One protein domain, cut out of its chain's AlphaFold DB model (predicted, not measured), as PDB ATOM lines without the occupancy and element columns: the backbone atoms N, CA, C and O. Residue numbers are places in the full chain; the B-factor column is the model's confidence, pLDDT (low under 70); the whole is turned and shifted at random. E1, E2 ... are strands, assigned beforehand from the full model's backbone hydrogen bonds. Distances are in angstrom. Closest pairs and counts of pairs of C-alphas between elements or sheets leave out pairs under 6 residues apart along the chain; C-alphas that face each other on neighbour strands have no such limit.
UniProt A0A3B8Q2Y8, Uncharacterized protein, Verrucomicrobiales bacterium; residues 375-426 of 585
ATOM      1  N   GLN A 375      95.327 141.059 156.258       84.69
ATOM      2  CA  GLN A 375      93.954 141.504 156.469       84.69
ATOM      3  C   GLN A 375      93.512 141.232 157.904       84.69
ATOM      4  O   GLN A 375      94.097 140.410 158.612       84.69
ATOM      5  N   ILE A 376      92.461 141.938 158.315       86.00
ATOM      6  CA  ILE A 376      91.774 141.702 159.578       86.00
ATOM      7  C   ILE A 376      90.429 141.051 159.271       86.00
ATOM      8  O   ILE A 376      89.609 141.654 158.577       86.00
ATOM      9  N   ALA A 377      90.204 139.850 159.789       85.00
ATOM     10  CA  ALA A 377      88.954 139.113 159.627       85.00
ATOM     11  C   ALA A 377      88.778 138.124 160.781       85.00
ATOM     12  O   ALA A 377      89.763 137.604 161.282       85.00
ATOM     13  N   ASP A 378      87.542 137.862 161.192       86.25
ATOM     14  CA  ASP A 378      87.228 136.737 162.080       86.25
ATOM     15  C   ASP A 378      87.255 135.453 161.239       86.25
ATOM     16  O   ASP A 378      86.377 135.254 160.394       86.25
ATOM     17  N   VAL A 379      88.302 134.633 161.390       83.69
ATOM     18  CA  VAL A 379      88.503 133.450 160.532       83.69
ATOM     19  C   VAL A 379      88.199 132.128 161.241       83.69
ATOM     20  O   VAL A 379      88.122 131.093 160.579       83.69
ATOM     21  N   ASN A 380      87.980 132.138 162.561       82.25
ATOM     22  CA  ASN A 380      87.533 130.971 163.339       82.25
ATOM     23  C   ASN A 380      86.067 131.061 163.805       82.25
ATOM     24  O   ASN A 380      85.563 130.085 164.365       82.25
ATOM     25  N   GLY A 381      85.388 132.186 163.577       83.56
ATOM     26  CA  GLY A 381      84.014 132.420 164.003       83.56
ATOM     27  C   GLY A 381      83.868 132.720 165.498       83.56
ATOM     28  O   GLY A 381      82.796 132.475 166.057       83.56
ATOM     29  N   ASP A 382      84.912 133.206 166.175       84.62
ATOM     30  CA  ASP A 382      84.860 133.556 167.602       84.62
ATOM     31  C   ASP A 382      84.359 134.990 167.870       84.62
ATOM     32  O   ASP A 382      84.252 135.414 169.026       84.62
ATOM     33  N   SER A 383      83.961 135.708 166.811       85.62
ATOM     34  CA  SER A 383      83.509 137.105 166.820       85.62
ATOM     35  C   SER A 383      84.591 138.126 167.186       85.62
ATOM     36  O   SER A 383      84.270 139.301 167.415       85.62
ATOM     37  N   LEU A 384      85.862 137.723 167.231       86.44
ATOM     38  CA  LEU A 384      87.002 138.612 167.364       86.44
ATOM     39  C   LEU A 384      87.746 138.715 166.024       86.44
ATOM     40  O   LEU A 384      87.960 137.730 165.333       86.44
ATOM     41  N   PRO A 385      88.165 139.925 165.623       87.50
ATOM     42  CA  PRO A 385      88.962 140.081 164.418       87.50
ATOM     43  C   PRO A 385      90.366 139.483 164.609       87.50
ATOM     44  O   PRO A 385      91.110 139.959 165.474       87.50
ATOM     45  N   ASP A 386      90.734 138.519 163.766       84.88
ATOM     46  CA  ASP A 386      92.072 137.928 163.655       84.88
ATOM     47  C   ASP A 386      92.930 138.660 162.621       84.88
ATOM     48  O   ASP A 386      92.426 139.424 161.794       84.88
ATOM     49  N   ILE A 387      94.243 138.411 162.641       85.62
ATOM     50  CA  ILE A 387      95.164 138.888 161.601       85.62
ATOM     51  C   ILE A 387      95.520 137.709 160.696       85.62
ATOM     52  O   ILE A 387      96.087 136.718 161.159       85.62
ATOM     53  N   ILE A 388      95.228 137.830 159.402       84.44
ATOM     54  CA  ILE A 388      95.543 136.826 158.382       84.44
ATOM     55  C   ILE A 388      96.507 137.402 157.352       84.44
ATOM     56  O   ILE A 388      96.286 138.494 156.841       84.44
ATOM     57  N   LYS A 389      97.561 136.657 157.012       82.88
ATOM     58  CA  LYS A 389      98.438 136.933 155.873       82.88
ATOM     59  C   LYS A 389      98.306 135.837 154.832       82.88
ATOM     60  O   LYS A 389      98.508 134.665 155.140       82.88
ATOM     61  N   THR A 390      98.037 136.231 153.595       80.94
ATOM     62  CA  THR A 390      98.022 135.313 152.451       80.94
ATOM     63  C   THR A 390      99.376 135.361 151.744       80.94
ATOM     64  O   THR A 390      99.867 136.431 151.404       80.94
ATOM     65  N   GLY A 391     100.030 134.214 151.560       73.81
ATOM     66  CA  GLY A 391     101.247 134.132 150.752       73.81
ATOM     67  C   GLY A 391     101.005 134.480 149.277       73.81
ATOM     68  O   GLY A 391      99.873 134.563 148.809       73.81
ATOM     69  N   GLU A 392     102.075 134.654 148.507       68.88
ATOM     70  CA  GLU A 392     101.961 134.846 147.059       68.88
ATOM     71  C   GLU A 392     101.814 133.493 146.330       68.88
ATOM     72  O   GLU A 392     102.519 132.528 146.634       68.88
ATOM     73  N   GLY A 393     100.928 133.428 145.326       61.28
ATOM     74  CA  GLY A 393     100.766 132.278 144.421       61.28
ATOM     75  C   GLY A 393      99.500 131.432 144.633       61.28
ATOM     76  O   GLY A 393      98.770 131.584 145.603       61.28
ATOM     77  N   LEU A 394      99.230 130.507 143.703       49.28
ATOM     78  CA  LEU A 394      98.009 129.669 143.669       49.28
ATOM     79  C   LEU A 394      97.920 128.623 144.801       49.28
ATOM     80  O   LEU A 394      96.884 127.988 144.980       49.28
ATOM     81  N   THR A 395      99.007 128.426 145.546       55.00
ATOM     82  CA  THR A 395      99.111 127.525 146.706       55.00
ATOM     83  C   THR A 395      99.455 128.302 147.976       55.00
ATOM     84  O   THR A 395     100.148 127.770 148.841       55.00
ATOM     85  N   ALA A 396      99.076 129.583 148.033       60.50
ATOM     86  CA  ALA A 396      99.467 130.516 149.080       60.50
ATOM     87  C   ALA A 396      99.251 129.933 150.482       60.50
ATOM     88  O   ALA A 396      98.118 129.684 150.894       60.50
ATOM     89  N   GLU A 397     100.350 129.737 151.212       69.69
ATOM     90  CA  GLU A 397     100.303 129.447 152.643       69.69
ATOM     91  C   GLU A 397      99.602 130.612 153.348       69.69
ATOM     92  O   GLU A 397      99.906 131.781 153.086       69.69
ATOM     93  N   GLN A 398      98.656 130.293 154.228       75.38
ATOM     94  CA  GLN A 398      98.006 131.288 155.069       75.38
ATOM     95  C   GLN A 398      98.640 131.257 156.454       75.38
ATOM     96  O   GLN A 398      98.788 130.203 157.077       75.38
ATOM     97  N   ILE A 399      99.036 132.435 156.922       78.88
ATOM     98  CA  ILE A 399      99.529 132.638 158.279       78.88
ATOM     99  C   ILE A 399      98.427 133.351 159.046       78.88
ATOM    100  O   ILE A 399      98.015 134.440 158.650       78.88
ATOM    101  N   VAL A 400      97.968 132.750 160.140       81.25
ATOM    102  CA  VAL A 400      96.911 133.318 160.983       81.25
ATOM    103  C   VAL A 400      97.439 133.581 162.389       81.25
ATOM    104  O   VAL A 400      98.144 132.756 162.983       81.25
ATOM    105  N   CYS A 401      97.076 134.744 162.919       81.81
ATOM    106  CA  CYS A 401      97.274 135.154 164.298       81.81
ATOM    107  C   CYS A 401      95.910 135.355 164.955       81.81
ATOM    108  O   CYS A 401      95.240 136.358 164.705       81.81
ATOM    109  N   TRP A 402      95.537 134.407 165.813       82.19
ATOM    110  CA  TRP A 402      94.249 134.381 166.500       82.19
ATOM    111  C   TRP A 402      94.171 135.461 167.569       82.19
ATOM    112  O   TRP A 402      95.050 135.512 168.436       82.19
ATOM    113  N   ASN A 403      93.128 136.279 167.561       83.38
ATOM    114  CA  ASN A 403      92.849 137.225 168.628       83.38
ATOM    115  C   ASN A 403      92.270 136.489 169.837       83.38
ATOM    116  O   ASN A 403      91.178 135.945 169.797       83.38
ATOM    117  N   ARG A 404      92.996 136.476 170.956       78.06
ATOM    118  CA  ARG A 404      92.578 135.713 172.143       78.06
ATOM    119  C   ARG A 404      91.581 136.451 173.027       78.06
ATOM    120  O   ARG A 404      91.093 135.876 173.995       78.06
ATOM    121  N   GLY A 405      91.353 137.744 172.788       71.94
ATOM    122  CA  GLY A 405      90.530 138.582 173.666       71.94
ATOM    123  C   GLY A 405      91.052 138.689 175.111       71.94
ATOM    124  O   GLY A 405      90.349 139.188 175.992       71.94
ATOM    125  N   GLU A 406      92.274 138.221 175.381       68.12
ATOM    126  CA  GLU A 406      92.879 138.211 176.708       68.12
ATOM    127  C   GLU A 406      93.538 139.559 177.006       68.12
ATOM    128  O   GLU A 406      94.281 140.101 176.191       68.12
ATOM    129  N   PHE A 407      93.298 140.077 178.212       60.19
ATOM    130  CA  PHE A 407      94.025 141.215 178.766       60.19
ATOM    131  C   PHE A 407      94.925 140.722 179.903       60.19
ATOM    132  O   PHE A 407      94.490 139.860 180.676       60.19
ATOM    133  N   PRO A 408      96.136 141.281 180.087       55.81
ATOM    134  CA  PRO A 408      96.978 140.934 181.224       55.81
ATOM    135  C   PRO A 408      96.196 141.065 182.541       55.81
ATOM    136  O   PRO A 408      95.614 142.108 182.841       55.81
ATOM    137  N   SER A 409      96.176 139.997 183.342       53.97
ATOM    138  CA  SER A 409      95.383 139.897 184.578       53.97
ATOM    139  C   SER A 409      95.921 140.742 185.743       53.97
ATOM    140  O   SER A 409      95.337 140.764 186.831       53.97
ATOM    141  N   SER A 410      97.031 141.458 185.549       58.59
ATOM    142  CA  SER A 410      97.647 142.287 186.578       58.59
ATOM    143  C   SER A 410      96.907 143.616 186.746       58.59
ATOM    144  O   SER A 410      96.644 144.375 185.813       58.59
ATOM    145  N   ARG A 411      96.559 143.917 188.000       46.72
ATOM    146  CA  ARG A 411      95.825 145.124 188.386       46.72
ATOM    147  C   ARG A 411      96.643 146.369 188.010       46.72
ATOM    148  O   ARG A 411      97.643 146.660 188.657       46.72
ATOM    149  N   GLY A 412      96.206 147.094 186.980       54.88
ATOM    150  CA  GLY A 412      96.871 148.305 186.483       54.88
ATOM    151  C   GLY A 412      97.750 148.113 185.244       54.88
ATOM    152  O   GLY A 412      98.293 149.104 184.763       54.88
ATOM    153  N   ALA A 413      97.871 146.894 184.703       55.59
ATOM    154  CA  ALA A 413      98.494 146.702 183.397       55.59
ATOM    155  C   ALA A 413      97.644 147.311 182.278       55.59
ATOM    156  O   ALA A 413      96.412 147.400 182.374       55.59
ATOM    157  N   ALA A 414      98.321 147.745 181.215       53.94
ATOM    158  CA  ALA A 414      97.652 148.150 179.997       53.94
ATOM    159  C   ALA A 414      96.804 146.975 179.491       53.94
ATOM    160  O   ALA A 414      97.260 145.836 179.413       53.94
ATOM    161  N   LYS A 415      95.533 147.255 179.193       56.84
ATOM    162  CA  LYS A 415      94.674 146.320 178.470       56.84
ATOM    163  C   LYS A 415      95.188 146.258 177.031       56.84
ATOM    164  O   LYS A 415      94.782 147.092 176.220       56.84
ATOM    165  N   GLU A 416      96.114 145.346 176.783       59.75
ATOM    166  CA  GLU A 416      96.673 145.025 175.469       59.75
ATOM    167  C   GLU A 416      95.960 143.798 174.906       59.75
ATOM    168  O   GLU A 416      95.671 142.861 175.650       59.75
ATOM    169  N   LEU A 417      95.635 143.844 173.613       66.00
ATOM    170  CA  LEU A 417      95.084 142.713 172.868       66.00
ATOM    171  C   LEU A 417      96.190 141.680 172.657       66.00
ATOM    172  O   LEU A 417      97.271 142.031 172.188       66.00
ATOM    173  N   GLN A 418      95.920 140.421 172.991       69.06
ATOM    174  CA  GLN A 418      96.866 139.329 172.785       69.06
ATOM    175  C   GLN A 418      96.500 138.507 171.554       69.06
ATOM    176  O   GLN A 418      95.358 138.071 171.410       69.06
ATOM    177  N   PHE A 419      97.501 138.234 170.721       72.88
ATOM    178  CA  PHE A 419      97.381 137.346 169.572       72.88
ATOM    179  C   PHE A 419      98.139 136.035 169.807       72.88
ATOM    180  O   PHE A 419      99.098 135.980 170.582       72.88
ATOM    181  N   SER A 420      97.726 134.955 169.144       67.56
ATOM    182  CA  SER A 420      98.516 133.726 169.122       67.56
ATOM    183  C   SER A 420      99.846 133.926 168.380       67.56
ATOM    184  O   SER A 420      99.929 134.747 167.463       67.56
ATOM    185  N   PRO A 421     100.871 133.108 168.682       64.31
ATOM    186  CA  PRO A 421     101.986 132.902 167.760       64.31
ATOM    187  C   PRO A 421     101.479 132.459 166.380       64.31
ATOM    188  O   PRO A 421     100.385 131.892 166.287       64.31
ATOM    189  N   PHE A 422     102.278 132.687 165.333       59.78
ATOM    190  CA  PHE A 422     101.938 132.309 163.959       59.78
ATOM    191  C   PHE A 422     101.549 130.838 163.859       59.78
ATOM    192  O   PHE A 422     102.344 129.951 164.187       59.78
ATOM    193  N   VAL A 423     100.345 130.584 163.358       59.38
ATOM    194  CA  VAL A 423      99.951 129.259 162.890       59.38
ATOM    195  C   VAL A 423     100.050 129.284 161.371       59.38
ATOM    196  O   VAL A 423      99.400 130.099 160.720       59.38
ATOM    197  N   VAL A 424     100.913 128.432 160.814       57.59
ATOM    198  CA  VAL A 424     101.012 128.223 159.364       57.59
ATOM    199  C   VAL A 424     100.065 127.092 159.018       57.59
ATOM    200  O   VAL A 424     100.320 125.949 159.412       57.59
ATOM    201  N   ASP A 425      98.997 127.395 158.288       56.22
ATOM    202  CA  ASP A 425      98.172 126.347 157.709       56.22
ATOM    203  C   ASP A 425      98.706 125.983 156.319       56.22
ATOM    204  O   ASP A 425      98.918 126.838 155.455       56.22
ATOM    205  N   LYS A 426      98.978 124.690 156.131       47.75
ATOM    206  CA  LYS A 426      99.427 124.103 154.859       47.75
ATOM    207  C   LYS A 426      98.315 123.297 154.179       47.75
ATOM    208  O   LYS A 426      98.561 122.670 153.149       47.75
TER     209      LYS A 426
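AT A GLANCE: This is residues 375 to 426 of the 585 residues of an uncharacterized protein of Verrucomicrobiales bacterium (UniProt A0A3B8Q2Y8). Little regular structure: a small, twisted sheet of four short strands, from which the long loop between E3 and E4 reaches away, its tip, residues 409 to 414, sticking out. The strands form an antiparallel meander, each neighbour to the one before, in order E1, E2, E3, E4. The 52 printed residues are all strand in class, with no named helix and only 15 in named strands. The whole is loose, with radius of gyration of the C-alphas 13.5 A and spans of 47 by 19 by 15 A.

HOW THE PARTS SIT: Start at E1, residues 375 to 377, a hairpin with E2, residues 386 to 390; N 375 and O 388 are within hydrogen-bond range at 2.8 A. E2 and E3, residues 398 to 401, form a hairpin at 159 degrees, N 389 to O 399 2.8 A. E3 and E4, residues 423 to 425, form another, N 423 to O 400 3.1 A.

IN THESE COORDINATES: Find C-alpha 375 at (93.954, 141.504, 156.469), where E1 begins. E2 runs 13.0 A; E4 ends at C-alpha 425 (98.172, 126.347, 157.709).

THE WHOLE: No cut; the E3 to E4 link is long. Residues 392 to 397, 406 to 418 and 420 to 426 have pLDDT under 70.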